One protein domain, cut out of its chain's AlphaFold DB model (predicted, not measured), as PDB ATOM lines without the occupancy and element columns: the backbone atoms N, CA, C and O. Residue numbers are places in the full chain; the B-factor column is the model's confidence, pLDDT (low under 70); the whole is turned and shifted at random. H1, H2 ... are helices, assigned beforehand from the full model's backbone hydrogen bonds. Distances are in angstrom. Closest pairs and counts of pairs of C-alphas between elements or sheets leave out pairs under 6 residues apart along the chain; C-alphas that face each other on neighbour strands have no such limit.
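This is residues 18 to 31 and 82 to 116 of the 116 residues of the protein "IS1 family transposase" of Atopobium sp. oral taxon 416 (UniProt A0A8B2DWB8). Two helices, H1 and H2, lie side by side and run opposite ways, and a short third helix, H3, packs on H2 at its side away from H1. The printed part has 49 residues with three named helices, in the order H1, H2, H3, and no named strand; the class is all helix. It is compact, with a radius of gyration of the C-alphas of 10.7 A, and spans 25 by 24 by 19 A.

Find C-alpha 18 at (34.008, -8.085, 1.494); from there H1, residues 18 to 31, runs 20.0 A. H2, residues 89 to 100, runs 16.6 A. H3, residues 105 to 109, ends at C-alpha 109, (26.263, -3.394, -16.094), 6.0 A from its first C-alpha.

Look at Lys 25 and Ala 93, the closest C-alphas of H1 and H2, 5.7 A apart: these helices touch, opposite ways, at a shallow tilt of 34 degrees, only just short of steep. H2 touches H3 with residues 94 to 98 alone, the closest C-alphas being those of Gly 98 and Ala 108, 5.2 A apart. H1 and H3 are apart. In H1, H2 and H3 every O i to N i+4 pair is within hydrogen-bond range.

The C-alphas farthest apart, of Glu 19 and Pro 116, are 29.4 A apart. Residues 32 to 81 are not printed; C-alphas 31 and 82 stand 6.9 A apart across this cut. The link from H2 to H3 is tight. Residues 114 to 116 have pLDDT under 70.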
ATOM      1  N   ARG A  18      34.934  -9.041   0.870       94.06
ATOM      2  CA  ARG A  18      34.008  -8.085   1.494       94.06
ATOM      3  C   ARG A  18      34.758  -6.873   2.037       94.06
ATOM      4  O   ARG A  18      34.348  -5.747   1.773       94.06
ATOM      5  N   GLU A  19      35.857  -7.090   2.746       95.31
ATOM      6  CA  GLU A  19      36.672  -5.998   3.275       95.31
ATOM      7  C   GLU A  19      37.262  -5.133   2.151       95.31
ATOM      8  O   GLU A  19      37.174  -3.903   2.185       95.31
ATOM      9  N   LEU A  20      37.809  -5.770   1.112       94.19
ATOM     10  CA  LEU A  20      38.344  -5.073  -0.053       94.19
ATOM     11  C   LEU A  20      37.266  -4.248  -0.765       94.19
ATOM     12  O   LEU A  20      37.532  -3.115  -1.169       94.19
ATOM     13  N   LEU A  21      36.045  -4.774  -0.883       94.62
ATOM     14  CA  LEU A  21      34.922  -4.043  -1.465       94.62
ATOM     15  C   LEU A  21      34.595  -2.772  -0.671       94.62
ATOM     16  O   LEU A  21      34.419  -1.714  -1.274       94.62
ATOM     17  N   GLU A  22      34.538  -2.844   0.658       95.25
ATOM     18  CA  GLU A  22      34.254  -1.669   1.492       95.25
ATOM     19  C   GLU A  22      35.374  -0.625   1.407       95.25
ATOM     20  O   GLU A  22      35.108   0.569   1.231       95.25
ATOM     21  N   ARG A  23      36.638  -1.065   1.397       94.94
ATOM     22  CA  ARG A  23      37.786  -0.177   1.154       94.94
ATOM     23  C   ARG A  23      37.692   0.499  -0.219       94.94
ATOM     24  O   ARG A  23      37.915   1.705  -0.328       94.94
ATOM     25  N   LEU A  24      37.324  -0.242  -1.268       92.81
ATOM     26  CA  LEU A  24      37.140   0.308  -2.615       92.81
ATOM     27  C   LEU A  24      35.999   1.327  -2.665       92.81
ATOM     28  O   LEU A  24      36.187   2.407  -3.224       92.81
ATOM     29  N   LYS A  25      34.848   1.035  -2.048       91.69
ATOM     30  CA  LYS A  25      33.728   1.983  -1.946       91.69
ATOM     31  C   LYS A  25      34.147   3.276  -1.256       91.69
ATOM     32  O   LYS A  25      33.861   4.353  -1.775       91.69
ATOM     33  N   ALA A  26      34.880   3.188  -0.146       90.56
ATOM     34  CA  ALA A  26      35.389   4.360   0.562       90.56
ATOM     35  C   ALA A  26      36.346   5.194  -0.312       90.56
ATOM     36  O   ALA A  26      36.248   6.422  -0.349       90.56
ATOM     37  N   LEU A  27      37.236   4.544  -1.071       88.75
ATOM     38  CA  LEU A  27      38.136   5.227  -2.008       88.75
ATOM     39  C   LEU A  27      37.384   5.893  -3.168       88.75
ATOM     40  O   LEU A  27      37.714   7.022  -3.540       88.75
ATOM     41  N   ILE A  28      36.375   5.218  -3.725       88.12
ATOM     42  CA  ILE A  28      35.506   5.759  -4.775       88.12
ATOM     43  C   ILE A  28      34.770   6.988  -4.242       88.12
ATOM     44  O   ILE A  28      34.872   8.053  -4.846       88.12
ATOM     45  N   ALA A  29      34.108   6.874  -3.088       84.50
ATOM     46  CA  ALA A  29      33.396   7.975  -2.448       84.50
ATOM     47  C   ALA A  29      34.328   9.166  -2.184       84.50
ATOM     48  O   ALA A  29      34.038  10.276  -2.620       84.50
ATOM     49  N   LYS A  30      35.503   8.934  -1.584       81.81
ATOM     50  CA  LYS A  30      36.512   9.976  -1.329       81.81
ATOM     51  C   LYS A  30      36.949  10.694  -2.608       81.81
ATOM     52  O   LYS A  30      37.146  11.908  -2.604       81.81
ATOM     53  N   LYS A  31      37.129   9.957  -3.704       79.81
ATOM     54  CA  LYS A  31      37.597  10.509  -4.983       79.81
ATOM     55  C   LYS A  31      36.480  11.202  -5.776       79.81
ATOM     56  O   LYS A  31      36.778  12.157  -6.491       79.81
ATOM     57  N   LEU A  82      37.701   8.612 -12.177       75.81
ATOM     58  CA  LEU A  82      36.374   8.662 -11.558       75.81
ATOM     59  C   LEU A  82      35.713  10.033 -11.736       75.81
ATOM     60  O   LEU A  82      34.572  10.124 -12.166       75.81
ATOM     61  N   ALA A  83      36.456  11.115 -11.500       71.88
ATOM     62  CA  ALA A  83      35.875  12.456 -11.509       71.88
ATOM     63  C   ALA A  83      35.663  13.049 -12.918       71.88
ATOM     64  O   ALA A  83      35.031  14.095 -13.051       71.88
ATOM     65  N   MET A  84      36.242  12.422 -13.945       75.50
ATOM     66  CA  MET A  84      36.041  12.747 -15.361       75.50
ATOM     67  C   MET A  84      35.065  11.779 -16.043       75.50
ATOM     68  O   MET A  84      34.719  11.985 -17.203       75.50
ATOM     69  N   SER A  85      34.662  10.712 -15.354       79.31
ATOM     70  CA  SER A  85      33.707   9.731 -15.858       79.31
ATOM     71  C   SER A  85      32.269  10.147 -15.539       79.31
ATOM     72  O   SER A  85      32.033  10.860 -14.568       79.31
ATOM     73  N   LYS A  86      31.314   9.697 -16.361       80.06
ATOM     74  CA  LYS A  86      29.871   9.893 -16.133       80.06
ATOM     75  C   LYS A  86      29.277   9.061 -14.976       80.06
ATOM     76  O   LYS A  86      28.380   9.581 -14.323       80.06
ATOM     77  N   PRO A  87      29.714   7.811 -14.708       83.88
ATOM     78  CA  PRO A  87      29.086   6.971 -13.691       83.88
ATOM     79  C   PRO A  87      29.134   7.560 -12.276       83.88
ATOM     80  O   PRO A  87      30.148   8.115 -11.848       83.88
ATOM     81  N   THR A  88      28.047   7.364 -11.528       84.25
ATOM     82  CA  THR A  88      27.934   7.752 -10.116       84.25
ATOM     83  C   THR A  88      28.823   6.887  -9.218       84.25
ATOM     84  O   THR A  88      29.294   5.819  -9.617       84.25
ATOM     85  N   ALA A  89      29.043   7.314  -7.969       84.06
ATOM     86  CA  ALA A  89      29.775   6.505  -6.988       84.06
ATOM     87  C   ALA A  89      29.123   5.123  -6.784       84.06
ATOM     88  O   ALA A  89      29.827   4.119  -6.690       84.06
ATOM     89  N   THR A  90      27.788   5.067  -6.795       86.81
ATOM     90  CA  THR A  90      27.006   3.828  -6.716       86.81
ATOM     91  C   THR A  90      27.271   2.917  -7.911       86.81
ATOM     92  O   THR A  90      27.564   1.737  -7.732       86.81
ATOM     93  N   THR A  91      27.267   3.472  -9.124       90.50
ATOM     94  CA  THR A  91      27.570   2.716 -10.350       90.50
ATOM     95  C   THR A  91      28.988   2.139 -10.302       90.50
ATOM     96  O   THR A  91      29.208   0.956 -10.558       90.50
ATOM     97  N   TRP A  92      29.968   2.943  -9.879       91.12
ATOM     98  CA  TRP A  92      31.343   2.484  -9.679       91.12
ATOM     99  C   TRP A  92      31.470   1.396  -8.605       91.12
ATOM    100  O   TRP A  92      32.280   0.481  -8.761       91.12
ATOM    101  N   ALA A  93      30.669   1.451  -7.539       90.94
ATOM    102  CA  ALA A  93      30.642   0.414  -6.512       90.94
ATOM    103  C   ALA A  93      30.113  -0.929  -7.049       90.94
ATOM    104  O   ALA A  93      30.622  -1.982  -6.654       90.94
ATOM    105  N   VAL A  94      29.144  -0.910  -7.971       92.06
ATOM    106  CA  VAL A  94      28.654  -2.123  -8.646       92.06
ATOM    107  C   VAL A  94      29.745  -2.732  -9.525       92.06
ATOM    108  O   VAL A  94      30.020  -3.925  -9.402       92.06
ATOM    109  N   TYR A  95      30.458  -1.923 -10.314       91.31
ATOM    110  CA  TYR A  95      31.605  -2.412 -11.090       91.31
ATOM    111  C   TYR A  95      32.726  -2.980 -10.211       91.31
ATOM    112  O   TYR A  95      33.312  -4.015 -10.541       91.31
ATOM    113  N   ALA A  96      33.011  -2.349  -9.067       91.88
ATOM    114  CA  ALA A  96      33.986  -2.861  -8.107       91.88
ATOM    115  C   ALA A  96      33.565  -4.233  -7.553       91.88
ATOM    116  O   ALA A  96      34.373  -5.160  -7.518       91.88
ATOM    117  N   LYS A  97      32.286  -4.392  -7.186       92.06
ATOM    118  CA  LYS A  97      31.729  -5.678  -6.743       92.06
ATOM    119  C   LYS A  97      31.816  -6.741  -7.843       92.06
ATOM    120  O   LYS A  97      32.255  -7.853  -7.559       92.06
ATOM    121  N   GLY A  98      31.453  -6.399  -9.080       91.12
ATOM    122  CA  GLY A  98      31.543  -7.300 -10.234       91.12
ATOM    123  C   GLY A  98      32.973  -7.775 -10.491       91.12
ATOM    124  O   GLY A  98      33.211  -8.970 -10.630       91.12
ATOM    125  N   THR A  99      33.948  -6.866 -10.416       88.94
ATOM    126  CA  THR A  99      35.375  -7.201 -10.565       88.94
ATOM    127  C   THR A  99      35.832  -8.231  -9.524       88.94
ATOM    128  O   THR A  99      36.519  -9.192  -9.859       88.94
ATOM    129  N   LEU A 100      35.417  -8.081  -8.259       90.44
ATOM    130  CA  LEU A 100      35.755  -9.029  -7.184       90.44
ATOM    131  C   LEU A 100      35.055 -10.390  -7.324       90.44
ATOM    132  O   LEU A 100      35.553 -11.412  -6.833       90.44
ATOM    133  N   ALA A 101      33.912 -10.402  -8.008       88.31
ATOM    134  CA  ALA A 101      33.193 -11.608  -8.397       88.31
ATOM    135  C   ALA A 101      33.744 -12.251  -9.685       88.31
ATOM    136  O   ALA A 101      33.302 -13.337 -10.042       88.31
ATOM    137  N   GLY A 102      34.714 -11.623 -10.361       86.56
ATOM    138  CA  GLY A 102      35.259 -12.109 -11.630       86.56
ATOM    139  C   GLY A 102      34.339 -11.884 -12.834       86.56
ATOM    140  O   GLY A 102      34.533 -12.532 -13.855       86.56
ATOM    141  N   MET A 103      33.360 -10.985 -12.712       88.75
ATOM    142  CA  MET A 103      32.444 -10.617 -13.792       88.75
ATOM    143  C   MET A 103      33.127  -9.714 -14.823       88.75
ATOM    144  O   MET A 103      34.013  -8.913 -14.502       88.75
ATOM    145  N   THR A 104      32.648  -9.796 -16.055       87.06
ATOM    146  CA  THR A 104      32.893  -8.823 -17.118       87.06
ATOM    147  C   THR A 104      32.172  -7.497 -16.836       87.06
ATOM    148  O   THR A 104      31.298  -7.396 -15.969       87.06
ATOM    149  N   LEU A 105      32.536  -6.444 -17.578       85.94
ATOM    150  CA  LEU A 105      31.866  -5.144 -17.463       85.94
ATOM    151  C   LEU A 105      30.394  -5.212 -17.894       85.94
ATOM    152  O   LEU A 105      29.567  -4.544 -17.280       85.94
ATOM    153  N   GLU A 106      30.071  -6.022 -18.905       86.75
ATOM    154  CA  GLU A 106      28.704  -6.199 -19.411       86.75
ATOM    155  C   GLU A 106      27.814  -6.903 -18.382       86.75
ATOM    156  O   GLU A 106      26.724  -6.423 -18.069       86.75
ATOM    157  N   GLU A 107      28.311  -7.979 -17.766       89.38
ATOM    158  CA  GLU A 107      27.605  -8.670 -16.681       89.38
ATOM    159  C   GLU A 107      27.366  -7.747 -15.482       89.38
ATOM    160  O   GLU A 107      26.277  -7.734 -14.911       89.38
ATOM    161  N   ALA A 108      28.367  -6.946 -15.104       89.62
ATOM    162  CA  ALA A 108      28.229  -5.983 -14.016       89.62
ATOM    163  C   ALA A 108      27.239  -4.857 -14.358       89.62
ATOM    164  O   ALA A 108      26.472  -4.443 -13.488       89.62
ATOM    165  N   TYR A 109      27.222  -4.390 -15.610       86.94
ATOM    166  CA  TYR A 109      26.263  -3.394 -16.094       86.94
ATOM    167  C   TYR A 109      24.824  -3.913 -16.007       86.94
ATOM    168  O   TYR A 109      23.960  -3.222 -15.481       86.94
ATOM    169  N   GLY A 110      24.579  -5.167 -16.402       88.25
ATOM    170  CA  GLY A 110      23.265  -5.810 -16.270       88.25
ATOM    171  C   GLY A 110      22.786  -6.010 -14.824       88.25
ATOM    172  O   GLY A 110      21.629  -6.357 -14.601       88.25
ATOM    173  N   LYS A 111      23.657  -5.805 -13.825       85.50
ATOM    174  CA  LYS A 111      23.322  -5.834 -12.389       85.50
ATOM    175  C   LYS A 111      23.127  -4.443 -11.788       85.50
ATOM    176  O   LYS A 111      22.899  -4.346 -10.579       85.50
ATOM    177  N   LEU A 112      23.256  -3.378 -12.580       82.88
ATOM    178  CA  LEU A 112      22.941  -2.039 -12.107       82.88
ATOM    179  C   LEU A 112      21.444  -1.952 -11.790       82.88
ATOM    180  O   LEU A 112      20.631  -2.491 -12.540       82.88
ATOM    181  N   PRO A 113      21.066  -1.299 -10.679       71.81
ATOM    182  CA  PRO A 113      19.665  -0.987 -10.454       71.81
ATOM    183  C   PRO A 113      19.175  -0.103 -11.607       71.81
ATOM    184  O   PRO A 113      19.896   0.806 -12.024       71.81
ATOM    185  N   CYS A 114      17.971  -0.365 -12.116       60.72
ATOM    186  CA  CYS A 114      17.292   0.591 -12.984       60.72
ATOM    187  C   CYS A 114      17.192   1.915 -12.212       60.72
ATOM    188  O   CYS A 114      16.663   1.925 -11.098       60.72
ATOM    189  N   GLU A 115      17.764   3.000 -12.744       55.41
ATOM    190  CA  GLU A 115      17.546   4.326 -12.161       55.41
ATOM    191  C   GLU A 115      16.044   4.662 -12.286       55.41
ATOM    192  O   GLU A 115      15.465   4.364 -13.335       55.41
ATOM    193  N   PRO A 116      15.394   5.185 -11.230       51.91
ATOM    194  CA  PRO A 116      14.029   5.696 -11.324       51.91
ATOM    195  C   PRO A 116      13.936   6.940 -12.217       51.91
ATOM    196  O   PRO A 116      14.932   7.700 -12.289       51.91
TER     197      PRO A 116